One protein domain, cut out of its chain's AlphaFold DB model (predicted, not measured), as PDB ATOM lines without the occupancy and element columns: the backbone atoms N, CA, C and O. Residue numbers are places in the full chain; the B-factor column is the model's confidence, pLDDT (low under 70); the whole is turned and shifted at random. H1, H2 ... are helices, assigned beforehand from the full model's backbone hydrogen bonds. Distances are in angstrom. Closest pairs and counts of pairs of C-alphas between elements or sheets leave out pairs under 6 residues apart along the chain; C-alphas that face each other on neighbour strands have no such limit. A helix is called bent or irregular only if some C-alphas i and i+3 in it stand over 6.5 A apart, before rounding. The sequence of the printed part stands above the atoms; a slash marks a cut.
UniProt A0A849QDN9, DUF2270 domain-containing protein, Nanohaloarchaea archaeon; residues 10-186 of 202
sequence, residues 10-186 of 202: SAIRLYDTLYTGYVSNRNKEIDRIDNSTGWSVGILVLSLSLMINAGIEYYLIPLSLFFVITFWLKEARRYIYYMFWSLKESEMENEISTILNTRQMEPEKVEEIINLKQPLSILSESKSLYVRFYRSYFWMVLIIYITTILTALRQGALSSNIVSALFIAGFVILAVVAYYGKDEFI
ATOM      1  N   SER A  10     157.488  88.019 147.920       73.38
ATOM      2  CA  SER A  10     157.818  89.013 148.944       73.38
ATOM      3  C   SER A  10     159.087  89.817 148.618       73.38
ATOM      4  O   SER A  10     159.093  91.041 148.768       73.38
ATOM      5  N   ALA A  11     160.142  89.159 148.129       72.19
ATOM      6  CA  ALA A  11     161.418  89.794 147.817       72.19
ATOM      7  C   ALA A  11     161.279  90.723 146.606       72.19
ATOM      8  O   ALA A  11     161.714  91.871 146.654       72.19
ATOM      9  N   ILE A  12     160.600  90.266 145.550       76.88
ATOM     10  CA  ILE A  12     160.359  91.070 144.342       76.88
ATOM     11  C   ILE A  12     159.571  92.340 144.693       76.88
ATOM     12  O   ILE A  12     159.955  93.436 144.284       76.88
ATOM     13  N   ARG A  13     158.518  92.220 145.511       82.44
ATOM     14  CA  ARG A  13     157.717  93.371 145.968       82.44
ATOM     15  C   ARG A  13     158.517  94.349 146.828       82.44
ATOM     16  O   ARG A  13     158.322  95.560 146.709       82.44
ATOM     17  N   LEU A  14     159.405  93.852 147.691       80.19
ATOM     18  CA  LEU A  14     160.274  94.702 148.506       80.19
ATOM     19  C   LEU A  14     161.228  95.517 147.622       80.19
ATOM     20  O   LEU A  14     161.337  96.728 147.811       80.19
ATOM     21  N   TYR A  15     161.861  94.880 146.634       79.75
ATOM     22  CA  TYR A  15     162.743  95.554 145.678       79.75
ATOM     23  C   TYR A  15     162.018  96.630 144.869       79.75
ATOM     24  O   TYR A  15     162.511  97.753 144.768       79.75
ATOM     25  N   ASP A  16     160.831  96.321 144.347       85.38
ATOM     26  CA  ASP A  16     160.007  97.282 143.607       85.38
ATOM     27  C   ASP A  16     159.622  98.498 144.472       85.38
ATOM     28  O   ASP A  16     159.755  99.658 144.061       85.38
ATOM     29  N   THR A  17     159.236  98.242 145.727       87.62
ATOM     30  CA  THR A  17     158.885  99.294 146.693       87.62
ATOM     31  C   THR A  17     160.085 100.192 147.007       87.62
ATOM     32  O   THR A  17     159.956 101.419 147.016       87.62
ATOM     33  N   LEU A  18     161.265  99.605 147.241       86.38
ATOM     34  CA  LEU A  18     162.493 100.359 147.498       86.38
ATOM     35  C   LEU A  18     162.913 101.180 146.273       86.38
ATOM     36  O   LEU A  18     163.265 102.351 146.424       86.38
ATOM     37  N   TYR A  19     162.818 100.609 145.067       87.38
ATOM     38  CA  TYR A  19     163.162 101.294 143.815       87.38
ATOM     39  C   TYR A  19     162.301 102.517 143.590       87.38
ATOM     40  O   TYR A  19     162.811 103.631 143.449       87.38
ATOM     41  N   THR A  20     160.990 102.328 143.674       90.62
ATOM     42  CA  THR A  20     160.033 103.421 143.553       90.62
ATOM     43  C   THR A  20     160.277 104.492 144.620       90.62
ATOM     44  O   THR A  20     160.198 105.689 144.332       90.62
ATOM     45  N   GLY A  21     160.647 104.088 145.840       91.12
ATOM     46  CA  GLY A  21     161.043 104.995 146.916       91.12
ATOM     47  C   GLY A  21     162.269 105.851 146.573       91.12
ATOM     48  O   GLY A  21     162.224 107.074 146.738       91.12
ATOM     49  N   TYR A  22     163.344 105.244 146.063       89.88
ATOM     50  CA  TYR A  22     164.572 105.956 145.683       89.88
ATOM     51  C   TYR A  22     164.341 106.913 144.513       89.88
ATOM     52  O   TYR A  22     164.717 108.084 144.608       89.88
ATOM     53  N   VAL A  23     163.631 106.463 143.474       91.75
ATOM     54  CA  VAL A  23     163.241 107.300 142.328       91.75
ATOM     55  C   VAL A  23     162.384 108.484 142.786       91.75
ATOM     56  O   VAL A  23     162.640 109.627 142.403       91.75
ATOM     57  N   SER A  24     161.392 108.241 143.653       93.88
ATOM     58  CA  SER A  24     160.530 109.296 144.200       93.88
ATOM     59  C   SER A  24     161.328 110.332 144.989       93.88
ATOM     60  O   SER A  24     161.114 111.534 144.825       93.88
ATOM     61  N   ASN A  25     162.270 109.897 145.828       91.00
ATOM     62  CA  ASN A  25     163.099 110.808 146.610       91.00
ATOM     63  C   ASN A  25     164.080 111.598 145.738       91.00
ATOM     64  O   ASN A  25     164.213 112.803 145.945       91.00
ATOM     65  N   ARG A  26     164.692 110.974 144.720       91.81
ATOM     66  CA  ARG A  26     165.506 111.698 143.734       91.81
ATOM     67  C   ARG A  26     164.684 112.789 143.054       91.81
ATOM     68  O   ARG A  26     165.113 113.939 143.038       91.81
ATOM     69  N   ASN A  27     163.506 112.448 142.531       93.56
ATOM     70  CA  ASN A  27     162.660 113.395 141.803       93.56
ATOM     71  C   ASN A  27     162.229 114.572 142.693       93.56
ATOM     72  O   ASN A  27     162.334 115.720 142.273       93.56
ATOM     73  N   LYS A  28     161.865 114.319 143.958       94.56
ATOM     74  CA  LYS A  28     161.559 115.388 144.927       94.56
ATOM     75  C   LYS A  28     162.725 116.356 145.123       94.56
ATOM     76  O   LYS A  28     162.498 117.557 145.262       94.56
ATOM     77  N   GLU A  29     163.959 115.857 145.186       91.00
ATOM     78  CA  GLU A  29     165.130 116.726 145.328       91.00
ATOM     79  C   GLU A  29     165.445 117.496 144.039       91.00
ATOM     80  O   GLU A  29     165.821 118.664 144.133       91.00
ATOM     81  N   ILE A  30     165.219 116.909 142.856       91.50
ATOM     82  CA  ILE A  30     165.295 117.631 141.571       91.50
ATOM     83  C   ILE A  30     164.312 118.807 141.573       91.50
ATOM     84  O   ILE A  30     164.740 119.949 141.420       91.50
ATOM     85  N   ASP A  31     163.030 118.561 141.859       95.12
ATOM     86  CA  ASP A  31     161.996 119.609 141.875       95.12
ATOM     87  C   ASP A  31     162.341 120.734 142.864       95.12
ATOM     88  O   ASP A  31     162.145 121.924 142.608       95.12
ATOM     89  N   ARG A  32     162.896 120.369 144.025       92.81
ATOM     90  CA  ARG A  32     163.336 121.315 145.060       92.81
ATOM     91  C   ARG A  32     164.518 122.173 144.624       92.81
ATOM     92  O   ARG A  32     164.600 123.315 145.089       92.81
ATOM     93  N   ILE A  33     165.434 121.618 143.835       92.06
ATOM     94  CA  ILE A  33     166.589 122.315 143.261       92.06
ATOM     95  C   ILE A  33     166.117 123.257 142.149       92.06
ATOM     96  O   ILE A  33     166.477 124.433 142.153       92.06
ATOM     97  N   ASP A  34     165.258 122.782 141.250       93.19
ATOM     98  CA  ASP A  34     164.753 123.582 140.132       93.19
ATOM     99  C   ASP A  34     163.893 124.749 140.623       93.19
ATOM    100  O   ASP A  34     164.037 125.876 140.148       93.19
ATOM    101  N   ASN A  35     163.078 124.530 141.659       94.81
ATOM    102  CA  ASN A  35     162.320 125.601 142.297       94.81
ATOM    103  C   ASN A  35     163.245 126.665 142.923       94.81
ATOM    104  O   ASN A  35     163.019 127.858 142.728       94.81
ATOM    105  N   SER A  36     164.315 126.282 143.640       92.75
ATOM    106  CA  SER A  36     165.247 127.268 144.221       92.75
ATOM    107  C   SER A  36     166.024 128.046 143.159       92.75
ATOM    108  O   SER A  36     166.198 129.261 143.296       92.75
ATOM    109  N   THR A  37     166.426 127.385 142.072       92.56
ATOM    110  CA  THR A  37     167.028 128.060 140.918       92.56
ATOM    111  C   THR A  37     166.022 129.019 140.273       92.56
ATOM    112  O   THR A  37     166.376 130.158 139.977       92.56
ATOM    113  N   GLY A  38     164.760 128.609 140.125       95.38
ATOM    114  CA  GLY A  38     163.677 129.442 139.593       95.38
ATOM    115  C   GLY A  38     163.462 130.724 140.398       95.38
ATOM    116  O   GLY A  38     163.446 131.813 139.825       95.38
ATOM    117  N   TRP A  39     163.402 130.628 141.731       95.38
ATOM    118  CA  TRP A  39     163.333 131.807 142.605       95.38
ATOM    119  C   TRP A  39     164.558 132.715 142.473       95.38
ATOM    120  O   TRP A  39     164.413 133.938 142.457       95.38
ATOM    121  N   SER A  40     165.749 132.135 142.320       94.56
ATOM    122  CA  SER A  40     166.986 132.900 142.103       94.56
ATOM    123  C   SER A  40     166.933 133.708 140.810       94.56
ATOM    124  O   SER A  40     167.252 134.896 140.811       94.56
ATOM    125  N   VAL A  41     166.484 133.083 139.717       95.81
ATOM    126  CA  VAL A  41     166.299 133.749 138.420       95.81
ATOM    127  C   VAL A  41     165.232 134.836 138.519       95.81
ATOM    128  O   VAL A  41     165.444 135.935 138.014       95.81
ATOM    129  N   GLY A  42     164.113 134.574 139.197       96.31
ATOM    130  CA  GLY A  42     163.056 135.567 139.397       96.31
ATOM    131  C   GLY A  42     163.563 136.818 140.117       96.31
ATOM    132  O   GLY A  42     163.348 137.934 139.644       96.31
ATOM    133  N   ILE A  43     164.304 136.642 141.214       94.06
ATOM    134  CA  ILE A  43     164.910 137.757 141.957       94.06
ATOM    135  C   ILE A  43     165.944 138.487 141.101       94.06
ATOM    136  O   ILE A  43     165.950 139.715 141.084       94.06
ATOM    137  N   LEU A  44     166.772 137.758 140.351       94.81
ATOM    138  CA  LEU A  44     167.718 138.354 139.413       94.81
ATOM    139  C   LEU A  44     166.996 139.259 138.405       94.81
ATOM    140  O   LEU A  44     167.357 140.423 138.268       94.81
ATOM    141  N   VAL A  45     165.957 138.761 137.735       95.62
ATOM    142  CA  VAL A  45     165.188 139.534 136.745       95.62
ATOM    143  C   VAL A  45     164.569 140.785 137.372       95.62
ATOM    144  O   VAL A  45     164.644 141.865 136.778       95.62
ATOM    145  N   LEU A  46     164.002 140.668 138.575       94.56
ATOM    146  CA  LEU A  46     163.448 141.806 139.313       94.56
ATOM    147  C   LEU A  46     164.525 142.852 139.620       94.56
ATOM    148  O   LEU A  46     164.353 144.026 139.293       94.56
ATOM    149  N   SER A  47     165.660 142.429 140.174       91.94
ATOM    150  CA  SER A  47     166.784 143.309 140.486       91.94
ATOM    151  C   SER A  47     167.323 144.037 139.257       91.94
ATOM    152  O   SER A  47     167.529 145.248 139.299       91.94
ATOM    153  N   LEU A  48     167.527 143.320 138.149       92.38
ATOM    154  CA  LEU A  48     168.027 143.912 136.907       92.38
ATOM    155  C   LEU A  48     167.034 144.927 136.337       92.38
ATOM    156  O   LEU A  48     167.438 146.003 135.900       92.38
ATOM    157  N   SER A  49     165.735 144.618 136.389       92.81
ATOM    158  CA  SER A  49     164.682 145.535 135.940       92.81
ATOM    159  C   SER A  49     164.702 146.843 136.732       92.81
ATOM    160  O   SER A  49     164.575 147.917 136.144       92.81
ATOM    161  N   LEU A  50     164.913 146.770 138.051       90.62
ATOM    162  CA  LEU A  50     165.051 147.954 138.902       90.62
ATOM    163  C   LEU A  50     166.305 148.758 138.549       90.62
ATOM    164  O   LEU A  50     166.199 149.960 138.320       90.62
ATOM    165  N   MET A  51     167.462 148.102 138.419       87.94
ATOM    166  CA  MET A  51     168.720 148.770 138.060       87.94
ATOM    167  C   MET A  51     168.622 149.515 136.720       87.94
ATOM    168  O   MET A  51     169.111 150.637 136.593       87.94
ATOM    169  N   ILE A  52     167.982 148.903 135.719       88.06
ATOM    170  CA  ILE A  52     167.862 149.472 134.370       88.06
ATOM    171  C   ILE A  52     166.871 150.644 134.328       88.06
ATOM    172  O   ILE A  52     167.129 151.623 133.620       88.06
ATOM    173  N   ASN A  53     165.744 150.543 135.043       87.44
ATOM    174  CA  ASN A  53     164.653 151.519 134.964       87.44
ATOM    175  C   ASN A  53     164.798 152.676 135.956       87.44
ATOM    176  O   ASN A  53     164.640 153.828 135.563       87.44
ATOM    177  N   ALA A  54     165.072 152.379 137.229       80.31
ATOM    178  CA  ALA A  54     165.151 153.383 138.294       80.31
ATOM    179  C   ALA A  54     166.544 154.022 138.410       80.31
ATOM    180  O   ALA A  54     166.700 155.066 139.035       80.31
ATOM    181  N   GLY A  55     167.548 153.417 137.776       74.31
ATOM    182  CA  GLY A  55     168.941 153.809 137.911       74.31
ATOM    183  C   GLY A  55     169.711 152.880 138.848       74.31
ATOM    184  O   GLY A  55     169.127 152.042 139.539       74.31
ATOM    185  N   ILE A  56     171.046 152.985 138.863       76.12
ATOM    186  CA  ILE A  56     171.840 152.158 139.783       76.12
ATOM    187  C   ILE A  56     171.803 152.791 141.162       76.12
ATOM    188  O   ILE A  56     172.517 153.755 141.439       76.12
ATOM    189  N   GLU A  57     171.043 152.176 142.056       80.75
ATOM    190  CA  GLU A  57     171.195 152.416 143.482       80.75
ATOM    191  C   GLU A  57     172.261 151.470 144.050       80.75
ATOM    192  O   GLU A  57     172.235 150.256 143.831       80.75
ATOM    193  N   TYR A  58     173.230 152.032 144.777       76.50
ATOM    194  CA  TYR A  58     174.428 151.320 145.241       76.50
ATOM    195  C   TYR A  58     174.114 150.067 146.074       76.50
ATOM    196  O   TYR A  58     174.896 149.120 146.070       76.50
ATOM    197  N   TYR A  59     172.975 150.040 146.774       80.94
ATOM    198  CA  TYR A  59     172.562 148.909 147.606       80.94
ATOM    199  C   TYR A  59     171.921 147.765 146.807       80.94
ATOM    200  O   TYR A  59     171.900 146.635 147.294       80.94
ATOM    201  N   LEU A  60     171.434 148.005 145.582       85.31
ATOM    202  CA  LEU A  60     170.799 146.962 144.768       85.31
ATOM    203  C   LEU A  60     171.804 145.889 144.341       85.31
ATOM    204  O   LEU A  60     171.452 144.713 144.265       85.31
ATOM    205  N   ILE A  61     173.061 146.270 144.099       85.12
ATOM    206  CA  ILE A  61     174.139 145.351 143.707       85.12
ATOM    207  C   ILE A  61     174.423 144.317 144.815       85.12
ATOM    208  O   ILE A  61     174.233 143.122 144.566       85.12
ATOM    209  N   PRO A  62     174.827 144.716 146.042       84.81
ATOM    210  CA  PRO A  62     175.098 143.763 147.113       84.81
ATOM    211  C   PRO A  62     173.845 142.990 147.533       84.81
ATOM    212  O   PRO A  62     173.957 141.813 147.862       84.81
ATOM    213  N   LEU A  63     172.653 143.596 147.467       88.62
ATOM    214  CA  LEU A  63     171.401 142.905 147.778       88.62
ATOM    215  C   LEU A  63     171.103 141.775 146.778       88.62
ATOM    216  O   LEU A  63     170.776 140.659 147.179       88.62
ATOM    217  N   SER A  64     171.263 142.038 145.480       90.44
ATOM    218  CA  SER A  64     171.050 141.029 144.431       90.44
ATOM    219  C   SER A  64     172.016 139.860 144.585       90.44
ATOM    220  O   SER A  64     171.624 138.696 144.510       90.44
ATOM    221  N   LEU A  65     173.281 140.167 144.865       89.69
ATOM    222  CA  LEU A  65     174.306 139.157 145.098       89.69
ATOM    223  C   LEU A  65     174.064 138.367 146.377       89.69
ATOM    224  O   LEU A  65     174.249 137.154 146.373       89.69
ATOM    225  N   PHE A  66     173.610 139.021 147.445       89.81
ATOM    226  CA  PHE A  66     173.222 138.345 148.674       89.81
ATOM    227  C   PHE A  66     172.159 137.280 148.395       89.81
ATOM    228  O   PHE A  66     172.345 136.125 148.774       89.81
ATOM    229  N   PHE A  67     171.097 137.616 147.656       92.19
ATOM    230  CA  PHE A  67     170.090 136.626 147.279       92.19
ATOM    231  C   PHE A  67     170.693 135.478 146.464       92.19
ATOM    232  O   PHE A  67     170.572 134.326 146.876       92.19
ATOM    233  N   VAL A  68     171.414 135.773 145.380       91.62
ATOM    234  CA  VAL A  68     172.053 134.750 144.530       91.62
ATOM    235  C   VAL A  68     172.956 133.817 145.350       91.62
ATOM    236  O   VAL A  68     172.867 132.599 145.209       91.62
ATOM    237  N   ILE A  69     173.765 134.357 146.267       89.25
ATOM    238  CA  ILE A  69     174.635 133.569 147.152       89.25
ATOM    239  C   ILE A  69     173.808 132.719 148.124       89.25
ATOM    240  O   ILE A  69     174.095 131.537 148.297       89.25
ATOM    241  N   THR A  70     172.765 133.270 148.753       89.50
ATOM    242  CA  THR A  70     171.941 132.499 149.703       89.50
ATOM    243  C   THR A  70     171.249 131.311 149.040       89.50
ATOM    244  O   THR A  70     171.199 130.225 149.626       89.50
ATOM    245  N   PHE A  71     170.745 131.488 147.818       92.25
ATOM    246  CA  PHE A  71     170.152 130.400 147.054       92.25
ATOM    247  C   PHE A  71     171.201 129.383 146.620       92.25
ATOM    248  O   PHE A  71     170.986 128.191 146.827       92.25
ATOM    249  N   TRP A  72     172.365 129.835 146.147       90.00
ATOM    250  CA  TRP A  72     173.478 128.951 145.815       90.00
ATOM    251  C   TRP A  72     173.869 128.044 146.988       90.00
ATOM    252  O   TRP A  72     173.930 126.825 146.825       90.00
ATOM    253  N   LEU A  73     174.066 128.613 148.182       87.44
ATOM    254  CA  LEU A  73     174.433 127.849 149.378       87.44
ATOM    255  C   LEU A  73     173.356 126.819 149.753       87.44
ATOM    256  O   LEU A  73     173.669 125.668 150.066       87.44
ATOM    257  N   LYS A  74     172.075 127.211 149.709       89.50
ATOM    258  CA  LYS A  74     170.955 126.295 149.979       89.50
ATOM    259  C   LYS A  74     170.884 125.169 148.950       89.50
ATOM    260  O   LYS A  74     170.648 124.018 149.311       89.50
ATOM    261  N   GLU A  75     171.081 125.499 147.684       89.75
ATOM    262  CA  GLU A  75     170.957 124.560 146.580       89.75
ATOM    263  C   GLU A  75     172.125 123.575 146.525       89.75
ATOM    264  O   GLU A  75     171.914 122.392 146.283       89.75
ATOM    265  N   ALA A  76     173.338 124.019 146.849       87.25
ATOM    266  CA  ALA A  76     174.497 123.142 146.963       87.25
ATOM    267  C   ALA A  76     174.325 122.086 148.064       87.25
ATOM    268  O   ALA A  76     174.680 120.928 147.860       87.25
ATOM    269  N   ARG A  77     173.712 122.447 149.201       84.25
ATOM    270  CA  ARG A  77     173.354 121.474 150.249       84.25
ATOM    271  C   ARG A  77     172.312 120.471 149.758       84.25
ATOM    272  O   ARG A  77     172.453 119.278 149.995       84.25
ATOM    273  N   ARG A  78     171.289 120.934 149.032       86.75
ATOM    274  CA  ARG A  78     170.274 120.057 148.413       86.75
ATOM    275  C   ARG A  78     170.871 119.116 147.372       86.75
ATOM    276  O   ARG A  78     170.486 117.954 147.302       86.75
ATOM    277  N   TYR A  79     171.866 119.588 146.626       87.62
ATOM    278  CA  TYR A  79     172.569 118.787 145.633       87.62
ATOM    279  C   TYR A  79     173.251 117.552 146.244       87.62
ATOM    280  O   TYR A  79     173.297 116.509 145.600       87.62
ATOM    281  N   ILE A  80     173.710 117.622 147.498       82.75
ATOM    282  CA  ILE A  80     174.271 116.462 148.213       82.75
ATOM    283  C   ILE A  80     173.208 115.371 148.387       82.75
ATOM    284  O   ILE A  80     173.474 114.205 148.094       82.75
ATOM    285  N   TYR A  81     171.994 115.743 148.803       84.44
ATOM    286  CA  TYR A  81     170.884 114.799 148.953       84.44
ATOM    287  C   TYR A  81     170.448 114.217 147.608       84.44
ATOM    288  O   TYR A  81     170.223 113.013 147.510       84.44
ATOM    289  N   TYR A  82     170.395 115.041 146.558       88.25
ATOM    290  CA  TYR A  82     170.160 114.560 145.196       88.25
ATOM    291  C   TYR A  82     171.199 113.507 144.781       88.25
ATOM    292  O   TYR A  82     170.837 112.426 144.321       88.25
ATOM    293  N   MET A  83     172.488 113.796 144.986       83.56
ATOM    294  CA  MET A  83     173.576 112.876 144.648       83.56
ATOM    295  C   MET A  83     173.484 111.570 145.441       83.56
ATOM    296  O   MET A  83     173.716 110.504 144.878       83.56
ATOM    297  N   PHE A  84     173.111 111.640 146.720       84.94
ATOM    298  CA  PHE A  84     172.886 110.460 147.554       84.94
ATOM    299  C   PHE A  84     171.792 109.551 146.974       84.94
ATOM    300  O   PHE A  84     172.034 108.365 146.751       84.94
ATOM    301  N   TRP A  85     170.614 110.103 146.668       86.06
ATOM    302  CA  TRP A  85     169.509 109.318 146.112       86.06
ATOM    303  C   TRP A  85     169.812 108.791 144.707       86.06
ATOM    304  O   TRP A  85     169.504 107.641 144.412       86.06
ATOM    305  N   SER A  86     170.483 109.587 143.870       84.94
ATOM    306  CA  SER A  86     170.907 109.164 142.530       84.94
ATOM    307  C   SER A  86     171.894 107.994 142.568       84.94
ATOM    308  O   SER A  86     171.857 107.139 141.684       84.94
ATOM    309  N   LEU A  87     172.780 107.949 143.565       84.12
ATOM    310  CA  LEU A  87     173.701 106.830 143.742       84.12
ATOM    311  C   LEU A  87     172.972 105.564 144.182       84.12
ATOM    312  O   LEU A  87     173.245 104.502 143.633       84.12
ATOM    313  N   LYS A  88     172.025 105.682 145.118       83.81
ATOM    314  CA  LYS A  88     171.229 104.543 145.593       83.81
ATOM    315  C   LYS A  88     170.341 103.948 144.504       83.81
ATOM    316  O   LYS A  88     170.223 102.732 144.404       83.81
ATOM    317  N   GLU A  89     169.765 104.788 143.654       86.56
ATOM    318  CA  GLU A  89     169.040 104.323 142.473       86.56
ATOM    319  C   GLU A  89     169.963 103.587 141.498       86.56
ATOM    320  O   GLU A  89     169.657 102.463 141.116       86.56
ATOM    321  N   SER A  90     171.125 104.159 141.161       85.06
ATOM    322  CA  SER A  90     172.073 103.524 140.235       85.06
ATOM    323  C   SER A  90     172.642 102.206 140.775       85.06
ATOM    324  O   SER A  90     172.825 101.252 140.019       85.06
ATOM    325  N   GLU A  91     172.918 102.127 142.077       83.00
ATOM    326  CA  GLU A  91     173.329 100.895 142.754       83.00
ATOM    327  C   GLU A  91     172.271  99.804 142.574       83.00
ATOM    328  O   GLU A  91     172.586  98.709 142.105       83.00
ATOM    329  N   MET A  92     171.006 100.138 142.821       82.56
ATOM    330  CA  MET A  92     169.920  99.176 142.694       82.56
ATOM    331  C   MET A  92     169.610  98.801 141.239       82.56
ATOM    332  O   MET A  92     169.298  97.647 140.962       82.56
ATOM    333  N   GLU A  93     169.763  99.718 140.279       83.88
ATOM    334  CA  GLU A  93     169.665  99.400 138.844       83.88
ATOM    335  C   GLU A  93     170.739  98.400 138.402       83.88
ATOM    336  O   GLU A  93     170.457  97.448 137.666       83.88
ATOM    337  N   ASN A  94     171.974  98.576 138.881       83.81
ATOM    338  CA  ASN A  94     173.069  97.649 138.599       83.81
ATOM    339  C   ASN A  94     172.820  96.272 139.227       83.81
ATOM    340  O   ASN A  94     173.135  95.242 138.620       83.81
ATOM    341  N   GLU A  95     172.235  96.230 140.422       79.06
ATOM    342  CA  GLU A  95     171.826  94.976 141.051       79.06
ATOM    343  C   GLU A  95     170.705  94.282 140.287       79.06
ATOM    344  O   GLU A  95     170.842  93.100 139.980       79.06
ATOM    345  N   ILE A  96     169.648  95.004 139.900       77.31
ATOM    346  CA  ILE A  96     168.558  94.468 139.073       77.31
ATOM    347  C   ILE A  96     169.124  93.881 137.778       77.31
ATOM    348  O   ILE A  96     168.818  92.739 137.431       77.31
ATOM    349  N   SER A  97     170.016  94.607 137.102       79.94
ATOM    350  CA  SER A  97     170.709  94.115 135.907       79.94
ATOM    351  C   SER A  97     171.501  92.827 136.182       79.94
ATOM    352  O   SER A  97     171.444  91.866 135.414       79.94
ATOM    353  N   THR A  98     172.196  92.752 137.318       78.19
ATOM    354  CA  THR A  98     172.952  91.555 137.723       78.19
ATOM    355  C   THR A  98     172.034  90.364 138.008       78.19
ATOM    356  O   THR A  98     172.334  89.243 137.588       78.19
ATOM    357  N   ILE A  99     170.901  90.588 138.674       73.69
ATOM    358  CA  ILE A  99     169.902  89.559 138.991       73.69
ATOM    359  C   ILE A  99     169.254  89.038 137.710       73.69
ATOM    360  O   ILE A  99     169.125  87.826 137.545       73.69
ATOM    361  N   LEU A 100     168.896  89.922 136.774       75.62
ATOM    362  CA  LEU A 100     168.330  89.533 135.480       75.62
ATOM    363  C   LEU A 100     169.297  88.649 134.679       75.62
ATOM    364  O   LEU A 100     168.862  87.697 134.030       75.62
ATOM    365  N   ASN A 101     170.603  88.916 134.775       77.38
ATOM    366  CA  ASN A 101     171.634  88.162 134.063       77.38
ATOM    367  C   ASN A 101     172.030  86.847 134.757       77.38
ATOM    368  O   ASN A 101     172.268  85.848 134.083       77.38
ATOM    369  N   THR A 102     172.117  86.820 136.090       74.00
ATOM    370  CA  THR A 102     172.646  85.663 136.843       74.00
ATOM    371  C   THR A 102     171.570  84.814 137.525       74.00
ATOM    372  O   THR A 102     171.863  83.702 137.966       74.00
ATOM    373  N   ARG A 103     170.327  85.313 137.621       65.88
ATOM    374  CA  ARG A 103     169.217  84.765 138.432       65.88
ATOM    375  C   ARG A 103     169.590  84.482 139.890       65.88
ATOM    376  O   ARG A 103     168.987  83.627 140.537       65.88
ATOM    377  N   GLN A 104     170.605  85.162 140.409       63.12
ATOM    378  CA  GLN A 104     171.138  84.939 141.746       63.12
ATOM    379  C   GLN A 104     171.329  86.276 142.448       63.12
ATOM    380  O   GLN A 104     171.730  87.263 141.837       63.12
ATOM    381  N   MET A 105     171.046  86.285 143.745       63.09
ATOM    382  CA  MET A 105     171.271  87.422 144.622       63.09
ATOM    383  C   MET A 105     172.250  87.015 145.714       63.09
ATOM    384  O   MET A 105     172.124  85.944 146.316       63.09
ATOM    385  N   GLU A 106     173.258  87.853 145.928       65.56
ATOM    386  CA  GLU A 106     174.209  87.661 147.013       65.56
ATOM    387  C   GLU A 106     173.556  88.085 148.336       65.56
ATOM    388  O   GLU A 106     173.078  89.216 148.436       65.56
ATOM    389  N   PRO A 107     173.514  87.210 149.356       61.34
ATOM    390  CA  PRO A 107     172.854  87.508 150.628       61.34
ATOM    391  C   PRO A 107     173.495  88.681 151.390       61.34
ATOM    392  O   PRO A 107     172.786  89.391 152.094       61.34
ATOM    393  N   GLU A 108     174.794  88.943 151.196       64.31
ATOM    394  CA  GLU A 108     175.485  90.121 151.754       64.31
ATOM    395  C   GLU A 108     174.888  91.446 151.256       64.31
ATOM    396  O   GLU A 108     174.760  92.397 152.024       64.31
ATOM    397  N   LYS A 109     174.442  91.502 149.994       62.06
ATOM    398  CA  LYS A 109     173.838  92.715 149.424       62.06
ATOM    399  C   LYS A 109     172.451  92.992 149.985       62.06
ATOM    400  O   LYS A 109     172.074  94.143 150.169       62.06
ATOM    401  N   VAL A 110     171.702  91.942 150.320       60.12
ATOM    402  CA  VAL A 110     170.390  92.082 150.967       60.12
ATOM    403  C   VAL A 110     170.536  92.753 152.335       60.12
ATOM    404  O   VAL A 110     169.761  93.651 152.658       60.12
ATOM    405  N   GLU A 111     171.556  92.384 153.117       62.09
ATOM    406  CA  GLU A 111     171.845  93.048 154.395       62.09
ATOM    407  C   GLU A 111     172.296  94.503 154.218       62.09
ATOM    408  O   GLU A 111     171.903  95.351 155.017       62.09
ATOM    409  N   GLU A 112     173.061  94.822 153.172       63.69
ATOM    410  CA  GLU A 112     173.492  96.194 152.868       63.69
ATOM    411  C   GLU A 112     172.320  97.107 152.473       63.69
ATOM    412  O   GLU A 112     172.222  98.243 152.945       63.69
ATOM    413  N   ILE A 113     171.375  96.596 151.679       60.19
ATOM    414  CA  ILE A 113     170.156  97.319 151.279       60.19
ATOM    415  C   ILE A 113     169.243  97.571 152.483       60.19
ATOM    416  O   ILE A 113     168.631  98.635 152.588       60.19
ATOM    417  N   ILE A 114     169.166  96.612 153.410       58.75
ATOM    418  CA  ILE A 114     168.388  96.735 154.650       58.75
ATOM    419  C   ILE A 114     169.095  97.662 155.658       58.75
ATOM    420  O   ILE A 114     168.427  98.386 156.403       58.75
ATOM    421  N   ASN A 115     170.432  97.715 155.659       56.41
ATOM    422  CA  ASN A 115     171.226  98.638 156.474       56.41
ATOM    423  C   ASN A 115     171.213 100.076 155.914       56.41
ATOM    424  O   ASN A 115     172.234 100.676 155.590       56.41
ATOM    425  N   LEU A 116     170.039 100.711 155.935       56.31
ATOM    426  CA  LEU A 116     169.826 102.137 155.632       56.31
ATOM    427  C   LEU A 116     170.532 103.122 156.595       56.31
ATOM    428  O   LEU A 116     170.345 104.335 156.491       56.31
ATOM    429  N   LYS A 117     171.298 102.642 157.582       52.09
ATOM    430  CA  LYS A 117     171.685 103.433 158.761       52.09
ATOM    431  C   LYS A 117     172.917 104.320 158.618       52.09
ATOM    432  O   LYS A 117     173.244 105.005 159.585       52.09
ATOM    433  N   GLN A 118     173.587 104.364 157.472       44.44
ATOM    434  CA  GLN A 118     174.770 105.214 157.337       44.44
ATOM    435  C   GLN A 118     174.675 106.104 156.097       44.44
ATOM    436  O   GLN A 118     174.867 105.620 154.981       44.44
ATOM    437  N   PRO A 119     174.403 107.417 156.261       48.31
ATOM    438  CA  PRO A 119     174.713 108.378 155.220       48.31
ATOM    439  C   PRO A 119     176.237 108.409 155.111       48.31
ATOM    440  O   PRO A 119     176.920 109.120 155.846       48.31
ATOM    441  N   LEU A 120     176.774 107.557 154.237       50.22
ATOM    442  CA  LEU A 120     178.173 107.594 153.847       50.22
ATOM    443  C   LEU A 120     178.523 109.052 153.509       50.22
ATOM    444  O   LEU A 120     177.749 109.778 152.877       50.22
ATOM    445  N   SER A 121     179.708 109.466 153.935       53.19
ATOM    446  CA  SER A 121     180.352 110.756 153.684       53.19
ATOM    447  C   SER A 121     180.720 110.935 152.200       53.19
ATOM    448  O   SER A 121     181.874 111.205 151.867       53.19
ATOM    449  N   ILE A 122     179.777 110.687 151.283       55.78
ATOM    450  CA  ILE A 122     180.056 110.417 149.864       55.78
ATOM    451  C   ILE A 122     180.508 111.682 149.122       55.78
ATOM    452  O   ILE A 122     181.297 111.586 148.182       55.78
ATOM    453  N   LEU A 123     180.072 112.875 149.541       60.78
ATOM    454  CA  LEU A 123     180.480 114.135 148.916       60.78
ATOM    455  C   LEU A 123     180.883 115.183 149.959       60.78
ATOM    456  O   LEU A 123     180.125 115.488 150.874       60.78
ATOM    457  N   SER A 124     182.052 115.794 149.744       71.69
ATOM    458  CA  SER A 124     182.444 117.030 150.426       71.69
ATOM    459  C   SER A 124     181.461 118.150 150.070       71.69
ATOM    460  O   SER A 124     181.143 118.350 148.890       71.69
ATOM    461  N   GLU A 125     180.984 118.887 151.078       73.38
ATOM    462  CA  GLU A 125     180.096 120.042 150.887       73.38
ATOM    463  C   GLU A 125     180.707 121.062 149.916       73.38
ATOM    464  O   GLU A 125     180.013 121.591 149.043       73.38
ATOM    465  N   SER A 126     182.028 121.248 149.996       72.62
ATOM    466  CA  SER A 126     182.810 122.146 149.145       72.62
ATOM    467  C   SER A 126     182.677 121.816 147.657       72.62
ATOM    468  O   SER A 126     182.471 122.705 146.831       72.62
ATOM    469  N   LYS A 127     182.678 120.524 147.314       78.25
ATOM    470  CA  LYS A 127     182.567 120.063 145.924       78.25
ATOM    471  C   LYS A 127     181.197 120.369 145.327       78.25
ATOM    472  O   LYS A 127     181.071 120.775 144.173       78.25
ATOM    473  N   SER A 128     180.145 120.161 146.115       80.31
ATOM    474  CA  SER A 128     178.775 120.438 145.670       80.31
ATOM    475  C   SER A 128     178.558 121.934 145.450       80.31
ATOM    476  O   SER A 128     177.885 122.328 144.495       80.31
ATOM    477  N   LEU A 129     179.183 122.769 146.287       82.75
ATOM    478  CA  LEU A 129     179.185 124.222 146.140       82.75
ATOM    479  C   LEU A 129     179.827 124.654 144.824       82.75
ATOM    480  O   LEU A 129     179.170 125.334 144.032       82.75
ATOM    481  N   TYR A 130     181.057 124.225 144.549       83.06
ATOM    482  CA  TYR A 130     181.767 124.608 143.329       83.06
ATOM    483  C   TYR A 130     181.044 124.151 142.059       83.06
ATOM    484  O   TYR A 130     180.763 124.959 141.173       83.06
ATOM    485  N   VAL A 131     180.670 122.868 141.974       81.69
ATOM    486  CA  VAL A 131     180.003 122.320 140.780       81.69
ATOM    487  C   VAL A 131     178.721 123.090 140.474       81.69
ATOM    488  O   VAL A 131     178.455 123.429 139.316       81.69
ATOM    489  N   ARG A 132     177.925 123.402 141.503       86.94
ATOM    490  CA  ARG A 132     176.670 124.126 141.303       86.94
ATOM    491  C   ARG A 132     176.892 125.596 140.959       86.94
ATOM    492  O   ARG A 132     176.139 126.133 140.143       86.94
ATOM    493  N   PHE A 133     177.942 126.210 141.505       86.62
ATOM    494  CA  PHE A 133     178.344 127.563 141.138       86.62
ATOM    495  C   PHE A 133     178.625 127.663 139.640       86.62
ATOM    496  O   PHE A 133     177.934 128.400 138.941       86.62
ATOM    497  N   TYR A 134     179.556 126.857 139.127       83.31
ATOM    498  CA  TYR A 134     179.969 126.914 137.722       83.31
ATOM    499  C   TYR A 134     178.861 126.531 136.741       83.31
ATOM    500  O   TYR A 134     178.813 127.063 135.633       83.31
ATOM    501  N   ARG A 135     177.960 125.623 137.128       84.19
ATOM    502  CA  ARG A 135     176.882 125.176 136.240       84.19
ATOM    503  C   ARG A 135     175.751 126.198 136.100       84.19
ATOM    504  O   ARG A 135     175.205 126.310 135.006       84.19
ATOM    505  N   SER A 136     175.398 126.913 137.171       88.19
ATOM    506  CA  SER A 136     174.149 127.698 137.198       88.19
ATOM    507  C   SER A 136     174.332 129.127 137.706       88.19
ATOM    508  O   SER A 136     173.856 130.070 137.079       88.19
ATOM    509  N   TYR A 137     175.038 129.313 138.821       90.69
ATOM    510  CA  TYR A 137     175.097 130.610 139.506       90.69
ATOM    511  C   TYR A 137     176.165 131.554 138.941       90.69
ATOM    512  O   TYR A 137     175.995 132.770 139.005       90.69
ATOM    513  N   PHE A 138     177.215 131.016 138.317       89.69
ATOM    514  CA  PHE A 138     178.250 131.793 137.635       89.69
ATOM    515  C   PHE A 138     177.641 132.737 136.592       89.69
ATOM    516  O   PHE A 138     177.965 133.921 136.563       89.69
ATOM    517  N   TRP A 139     176.697 132.239 135.790       91.56
ATOM    518  CA  TRP A 139     176.013 133.042 134.776       91.56
ATOM    519  C   TRP A 139     175.146 134.143 135.385       91.56
ATOM    520  O   TRP A 139     175.148 135.262 134.880       91.56
ATOM    521  N   MET A 140     174.453 133.870 136.494       93.56
ATOM    522  CA  MET A 140     173.653 134.884 137.191       93.56
ATOM    523  C   MET A 140     174.532 136.024 137.705       93.56
ATOM    524  O   MET A 140     174.234 137.193 137.469       93.56
ATOM    525  N   VAL A 141     175.651 135.682 138.350       91.31
ATOM    526  CA  VAL A 141     176.648 136.658 138.804       91.31
ATOM    527  C   VAL A 141     177.180 137.463 137.621       91.31
ATOM    528  O   VAL A 141     177.160 138.691 137.664       91.31
ATOM    529  N   LEU A 142     177.605 136.794 136.547       91.25
ATOM    530  CA  LEU A 142     178.133 137.449 135.352       91.25
ATOM    531  C   LEU A 142     177.138 138.474 134.784       91.25
ATOM    532  O   LEU A 142     177.519 139.602 134.475       91.25
ATOM    533  N   ILE A 143     175.857 138.109 134.693       93.69
ATOM    534  CA  ILE A 143     174.801 138.991 134.190       93.69
ATOM    535  C   ILE A 143     174.609 140.209 135.105       93.69
ATOM    536  O   ILE A 143     174.468 141.320 134.588       93.69
ATOM    537  N   ILE A 144     174.651 140.046 136.436       91.62
ATOM    538  CA  ILE A 144     174.601 141.179 137.381       91.62
ATOM    539  C   ILE A 144     175.753 142.147 137.108       91.62
ATOM    540  O   ILE A 144     175.527 143.352 136.989       91.62
ATOM    541  N   TYR A 145     176.976 141.632 136.964       90.06
ATOM    542  CA  TYR A 145     178.161 142.448 136.695       90.06
ATOM    543  C   TYR A 145     178.052 143.204 135.377       90.06
ATOM    544  O   TYR A 145     178.212 144.425 135.354       90.06
ATOM    545  N   ILE A 146     177.741 142.495 134.290       91.50
ATOM    546  CA  ILE A 146     177.608 143.090 132.958       91.50
ATOM    547  C   ILE A 146     176.528 144.171 132.976       91.50
ATOM    548  O   ILE A 146     176.771 145.290 132.530       91.50
ATOM    549  N   THR A 147     175.358 143.874 133.542       90.88
ATOM    550  CA  THR A 147     174.247 144.833 133.584       90.88
ATOM    551  C   THR A 147     174.599 146.055 134.417       90.88
ATOM    552  O   THR A 147     174.304 147.173 134.002       90.88
ATOM    553  N   THR A 148     175.278 145.870 135.550       88.38
ATOM    554  CA  THR A 148     175.734 146.981 136.392       88.38
ATOM    555  C   THR A 148     176.715 147.874 135.638       88.38
ATOM    556  O   THR A 148     176.550 149.089 135.634       88.38
ATOM    557  N   ILE A 149     177.702 147.296 134.948       87.94
ATOM    558  CA  ILE A 149     178.685 148.065 134.171       87.94
ATOM    559  C   ILE A 149     177.994 148.832 133.041       87.94
ATOM    560  O   ILE A 149     178.182 150.041 132.920       87.94
ATOM    561  N   LEU A 150     177.158 148.164 132.242       89.38
ATOM    562  CA  LEU A 150     176.439 148.797 131.131       89.38
ATOM    563  C   LEU A 150     175.538 149.933 131.612       89.38
ATOM    564  O   LEU A 150     175.492 151.006 131.013       89.38
ATOM    565  N   THR A 151     174.847 149.709 132.722       87.12
ATOM    566  CA  THR A 151     173.936 150.690 133.293       87.12
ATOM    567  C   THR A 151     174.708 151.871 133.907       87.12
ATOM    568  O   THR A 151     174.281 153.016 133.758       87.12
ATOM    569  N   ALA A 152     175.885 151.636 134.500       86.00
ATOM    570  CA  ALA A 152     176.753 152.687 135.041       86.00
ATOM    571  C   ALA A 152     177.346 153.550 133.925       86.00
ATOM    572  O   ALA A 152     177.356 154.776 134.035       86.00
ATOM    573  N   LEU A 153     177.783 152.916 132.831       87.06
ATOM    574  CA  LEU A 153     178.254 153.602 131.628       87.06
ATOM    575  C   LEU A 153     177.143 154.452 131.004       87.06
ATOM    576  O   LEU A 153     177.377 155.615 130.690       87.06
ATOM    577  N   ARG A 154     175.920 153.911 130.892       87.31
ATOM    578  CA  ARG A 154     174.750 154.646 130.384       87.31
ATOM    579  C   ARG A 154     174.447 155.902 131.206       87.31
ATOM    580  O   ARG A 154     174.040 156.908 130.637       87.31
ATOM    581  N   GLN A 155     174.614 155.840 132.525       83.56
ATOM    582  CA  GLN A 155     174.320 156.954 133.433       83.56
ATOM    583  C   GLN A 155     175.503 157.915 133.623       83.56
ATOM    584  O   GLN A 155     175.357 158.911 134.324       83.56
ATOM    585  N   GLY A 156     176.682 157.618 133.059       80.50
ATOM    586  CA  GLY A 156     177.914 158.354 133.370       80.50
ATOM    587  C   GLY A 156     178.300 158.285 134.856       80.50
ATOM    588  O   GLY A 156     179.065 159.111 135.342       80.50
ATOM    589  N   ALA A 157     177.759 157.309 135.589       71.81
ATOM    590  CA  ALA A 157     177.752 157.258 137.047       71.81
ATOM    591  C   ALA A 157     178.787 156.266 137.591       71.81
ATOM    592  O   ALA A 157     178.515 155.534 138.540       71.81
ATOM    593  N   LEU A 158     179.989 156.215 137.006       74.94
ATOM    594  CA  LEU A 158     181.087 155.383 137.510       74.94
ATOM    595  C   LEU A 158     181.694 156.017 138.775       74.94
ATOM    596  O   LEU A 158     182.801 156.545 138.788       74.94
ATOM    597  N   SER A 159     180.908 156.016 139.848       78.44
ATOM    598  CA  SER A 159     181.329 156.499 141.157       78.44
ATOM    599  C   SER A 159     182.238 155.479 141.842       78.44
ATOM    600  O   SER A 159     182.119 154.267 141.632       78.44
ATOM    601  N   SER A 160     183.107 155.962 142.732       77.25
ATOM    602  CA  SER A 160     183.944 155.112 143.589       77.25
ATOM    603  C   SER A 160     183.123 154.095 144.391       77.25
ATOM    604  O   SER A 160     183.598 152.988 144.621       77.25
ATOM    605  N   ASN A 161     181.881 154.433 144.749       80.94
ATOM    606  CA  ASN A 161     180.958 153.561 145.480       80.94
ATOM    607  C   ASN A 161     180.474 152.363 144.649       80.94
ATOM    608  O   ASN A 161     180.355 151.257 145.169       80.94
ATOM    609  N   ILE A 162     180.199 152.554 143.356       76.81
ATOM    610  CA  ILE A 162     179.797 151.450 142.469       76.81
ATOM    611  C   ILE A 162     180.993 150.536 142.203       76.81
ATOM    612  O   ILE A 162     180.864 149.313 142.250       76.81
ATOM    613  N   VAL A 163     182.174 151.122 141.989       79.19
ATOM    614  CA  VAL A 163     183.416 150.360 141.815       79.19
ATOM    615  C   VAL A 163     183.727 149.548 143.072       79.19
ATOM    616  O   VAL A 163     183.978 148.349 142.969       79.19
ATOM    617  N   SER A 164     183.647 150.147 144.261       80.31
ATOM    618  CA  SER A 164     183.891 149.434 145.517       80.31
ATOM    619  C   SER A 164     182.857 148.335 145.767       80.31
ATOM    620  O   SER A 164     183.246 147.235 146.154       80.31
ATOM    621  N   ALA A 165     181.575 148.564 145.466       79.19
ATOM    622  CA  ALA A 165     180.540 147.536 145.564       79.19
ATOM    623  C   ALA A 165     180.837 146.332 144.654       79.19
ATOM    624  O   ALA A 165     180.759 145.191 145.109       79.19
ATOM    625  N   LEU A 166     181.242 146.572 143.400       81.62
ATOM    626  CA  LEU A 166     181.654 145.521 142.462       81.62
ATOM    627  C   LEU A 166     182.917 144.783 142.929       81.62
ATOM    628  O   LEU A 166     183.008 143.565 142.769       81.62
ATOM    629  N   PHE A 167     183.878 145.492 143.526       81.31
ATOM    630  CA  PHE A 167     185.089 144.888 144.085       81.31
ATOM    631  C   PHE A 167     184.790 144.014 145.305       81.31
ATOM    632  O   PHE A 167     185.247 142.876 145.351       81.31
ATOM    633  N   ILE A 168     184.002 144.507 146.265       80.25
ATOM    634  CA  ILE A 168     183.614 143.757 147.470       80.25
ATOM    635  C   ILE A 168     182.847 142.501 147.068       80.25
ATOM    636  O   ILE A 168     183.178 141.402 147.504       80.25
ATOM    637  N   ALA A 169     181.867 142.653 146.180       77.56
ATOM    638  CA  ALA A 169     181.123 141.547 145.598       77.56
ATOM    639  C   ALA A 169     182.037 140.493 144.958       77.56
ATOM    640  O   ALA A 169     181.883 139.295 145.199       77.56
ATOM    641  N   GLY A 170     183.017 140.945 144.175       78.88
ATOM    642  CA  GLY A 170     183.888 140.068 143.400       78.88
ATOM    643  C   GLY A 170     184.846 139.335 144.318       78.88
ATOM    644  O   GLY A 170     185.050 138.133 144.172       78.88
ATOM    645  N   PHE A 171     185.354 140.044 145.323       80.94
ATOM    646  CA  PHE A 171     186.177 139.482 146.376       80.94
ATOM    647  C   PHE A 171     185.416 138.445 147.200       80.94
ATOM    648  O   PHE A 171     185.965 137.386 147.456       80.94
ATOM    649  N   VAL A 172     184.154 138.691 147.571       77.75
ATOM    650  CA  VAL A 172     183.334 137.703 148.294       77.75
ATOM    651  C   VAL A 172     183.148 136.447 147.449       77.75
ATOM    652  O   VAL A 172     183.367 135.346 147.941       77.75
ATOM    653  N   ILE A 173     182.804 136.587 146.170       77.12
ATOM    654  CA  ILE A 173     182.604 135.437 145.280       77.12
ATOM    655  C   ILE A 173     183.910 134.665 145.094       77.12
ATOM    656  O   ILE A 173     183.917 133.449 145.243       77.12
ATOM    657  N   LEU A 174     185.024 135.356 144.841       76.94
ATOM    658  CA  LEU A 174     186.344 134.736 144.732       76.94
ATOM    659  C   LEU A 174     186.795 134.100 146.043       76.94
ATOM    660  O   LEU A 174     187.361 133.018 146.003       76.94
ATOM    661  N   ALA A 175     186.537 134.719 147.193       77.81
ATOM    662  CA  ALA A 175     186.872 134.169 148.501       77.81
ATOM    663  C   ALA A 175     186.059 132.909 148.783       77.81
ATOM    664  O   ALA A 175     186.619 131.924 149.247       77.81
ATOM    665  N   VAL A 176     184.766 132.900 148.451       72.69
ATOM    666  CA  VAL A 176     183.914 131.718 148.593       72.69
ATOM    667  C   VAL A 176     184.370 130.623 147.620       72.69
ATOM    668  O   VAL A 176     184.580 129.488 148.039       72.69
ATOM    669  N   VAL A 177     184.624 130.947 146.349       72.12
ATOM    670  CA  VAL A 177     185.152 129.988 145.360       72.12
ATOM    671  C   VAL A 177     186.536 129.469 145.756       72.12
ATOM    672  O   VAL A 177     186.783 128.282 145.617       72.12
ATOM    673  N   ALA A 178     187.433 130.305 146.277       72.81
ATOM    674  CA  ALA A 178     188.773 129.901 146.704       72.81
ATOM    675  C   ALA A 178     188.747 129.091 148.005       72.81
ATOM    676  O   ALA A 178     189.493 128.123 148.134       72.81
ATOM    677  N   TYR A 179     187.879 129.454 148.951       74.31
ATOM    678  CA  TYR A 179     187.674 128.716 150.195       74.31
ATOM    679  C   TYR A 179     187.161 127.303 149.911       74.31
ATOM    680  O   TYR A 179     187.701 126.340 150.443       74.31
ATOM    681  N   TYR A 180     186.176 127.172 149.019       69.25
ATOM    682  CA  TYR A 180     185.594 125.873 148.675       69.25
ATOM    683  C   TYR A 180     186.343 125.127 147.553       69.25
ATOM    684  O   TYR A 180     186.248 123.909 147.469       69.25
ATOM    685  N   GLY A 181     187.121 125.821 146.718       63.00
ATOM    686  CA  GLY A 181     187.894 125.247 145.609       63.00
ATOM    687  C   GLY A 181     189.305 124.778 145.986       63.00
ATOM    688  O   GLY A 181     189.975 124.140 145.174       63.00
ATOM    689  N   LYS A 182     189.777 125.063 147.209       60.47
ATOM    690  CA  LYS A 182     191.123 124.677 147.674       60.47
ATOM    691  C   LYS A 182     191.349 123.159 147.657       60.47
ATOM    692  O   LYS A 182     192.466 122.713 147.402       60.47
ATOM    693  N   ASP A 183     190.287 122.385 147.853       56.84
ATOM    694  CA  ASP A 183     190.339 120.921 147.909       56.84
ATOM    695  C   ASP A 183     190.139 120.254 146.532       56.84
ATOM    696  O   ASP A 183     190.160 119.029 146.422       56.84
ATOM    697  N   GLU A 184     189.945 121.035 145.462       54.50
ATOM    698  CA  GLU A 184     189.531 120.518 144.149       54.50
ATOM    699  C   GLU A 184     190.657 120.336 143.127       54.50
ATOM    700  O   GLU A 184     190.447 119.695 142.096       54.50
ATOM    701  N   PHE A 185     191.867 120.845 143.382       44.91
ATOM    702  CA  PHE A 185     192.956 120.744 142.399       44.91
ATOM    703  C   PHE A 185     193.578 119.338 142.302       44.91
ATOM    704  O   PHE A 185     194.397 119.063 141.427       44.91
ATOM    705  N   ILE A 186     193.167 118.417 143.174       44.09
ATOM    706  CA  ILE A 186     193.633 117.034 143.194       44.09
ATOM    707  C   ILE A 186     192.391 116.145 143.128       44.09
ATOM    708  O   ILE A 186     191.796 115.874 144.159       44.09
TER     709      ILE A 186
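AT A GLANCE: This is residues 10 to 186 of the 202 residues of the protein "DUF2270 domain-containing protein" of Nanohaloarchaea archaeon (UniProt A0A849QDN9). A long helical hairpin, H1 and H2, makes the length of a rod; over one end part of it H4b and H5 pack to form a four-helix bundle with H1 and H2, up and down, each running against the one before. H4a, the other arm of the bent H4, crosses H2, and the small H3 is near H1 toward the other end. The printed part has 177 residues with five named helices, H1 to H5 in order, and no named strand: all helix. It is loose, with a radius of gyration of the C-alphas of 22.5 A, and spans 74 by 33 by 25 A.

HOW THE PARTS SIT: H1, residues 10 to 54, touches H2, residues 60 to 102, closest at the C-alphas of Arg 26 and Trp 85, 5.2 A, with a shallow tilt of 20 degrees, opposite ways. H2 has a kink of 26 degrees near residue 77. H3, residues 107 to 114, touches no helix. H4, residues 125 to 154, was assigned as one helix by its hydrogen bonds but is bent: C-alphas 135 and 138 are 6.9 A apart. Its arm H4a, residues 125 to 135, touches residues 72 to 80 of H2 about perpendicular, at 76 degrees, closest at the C-alphas of Ala 76 and Leu 129, 4.9 A. Arm H4b, residues 138 to 154, touches residues 41 to 52 of H1, closest at the C-alphas of Ile 52 and Thr 151, 6.3 A. H5, residues 160 to 181, touches H4a, closest at the C-alphas of Ser 126 and Tyr 180, 4.7 A. Every O i to N i+4 pair is within hydrogen-bond range in H1, H3, H4a, H4b and H5; in H2, 38 of 39 are.

IN THESE COORDINATES: H1 begins at C-alpha 10, (157.818, 89.013, 148.944), and is 65.7 A long; H2 is 61.8 A. H5, 30.2 A, ends at C-alpha 181, (187.894, 125.247, 145.609).

THE WHOLE: The printed part has no cut and no long link. Residues 97 to 104, of which 97 to 102 belong to H2, stand free. The model's pLDDT is under 70 at residues 103 to 123 and 180 to 186.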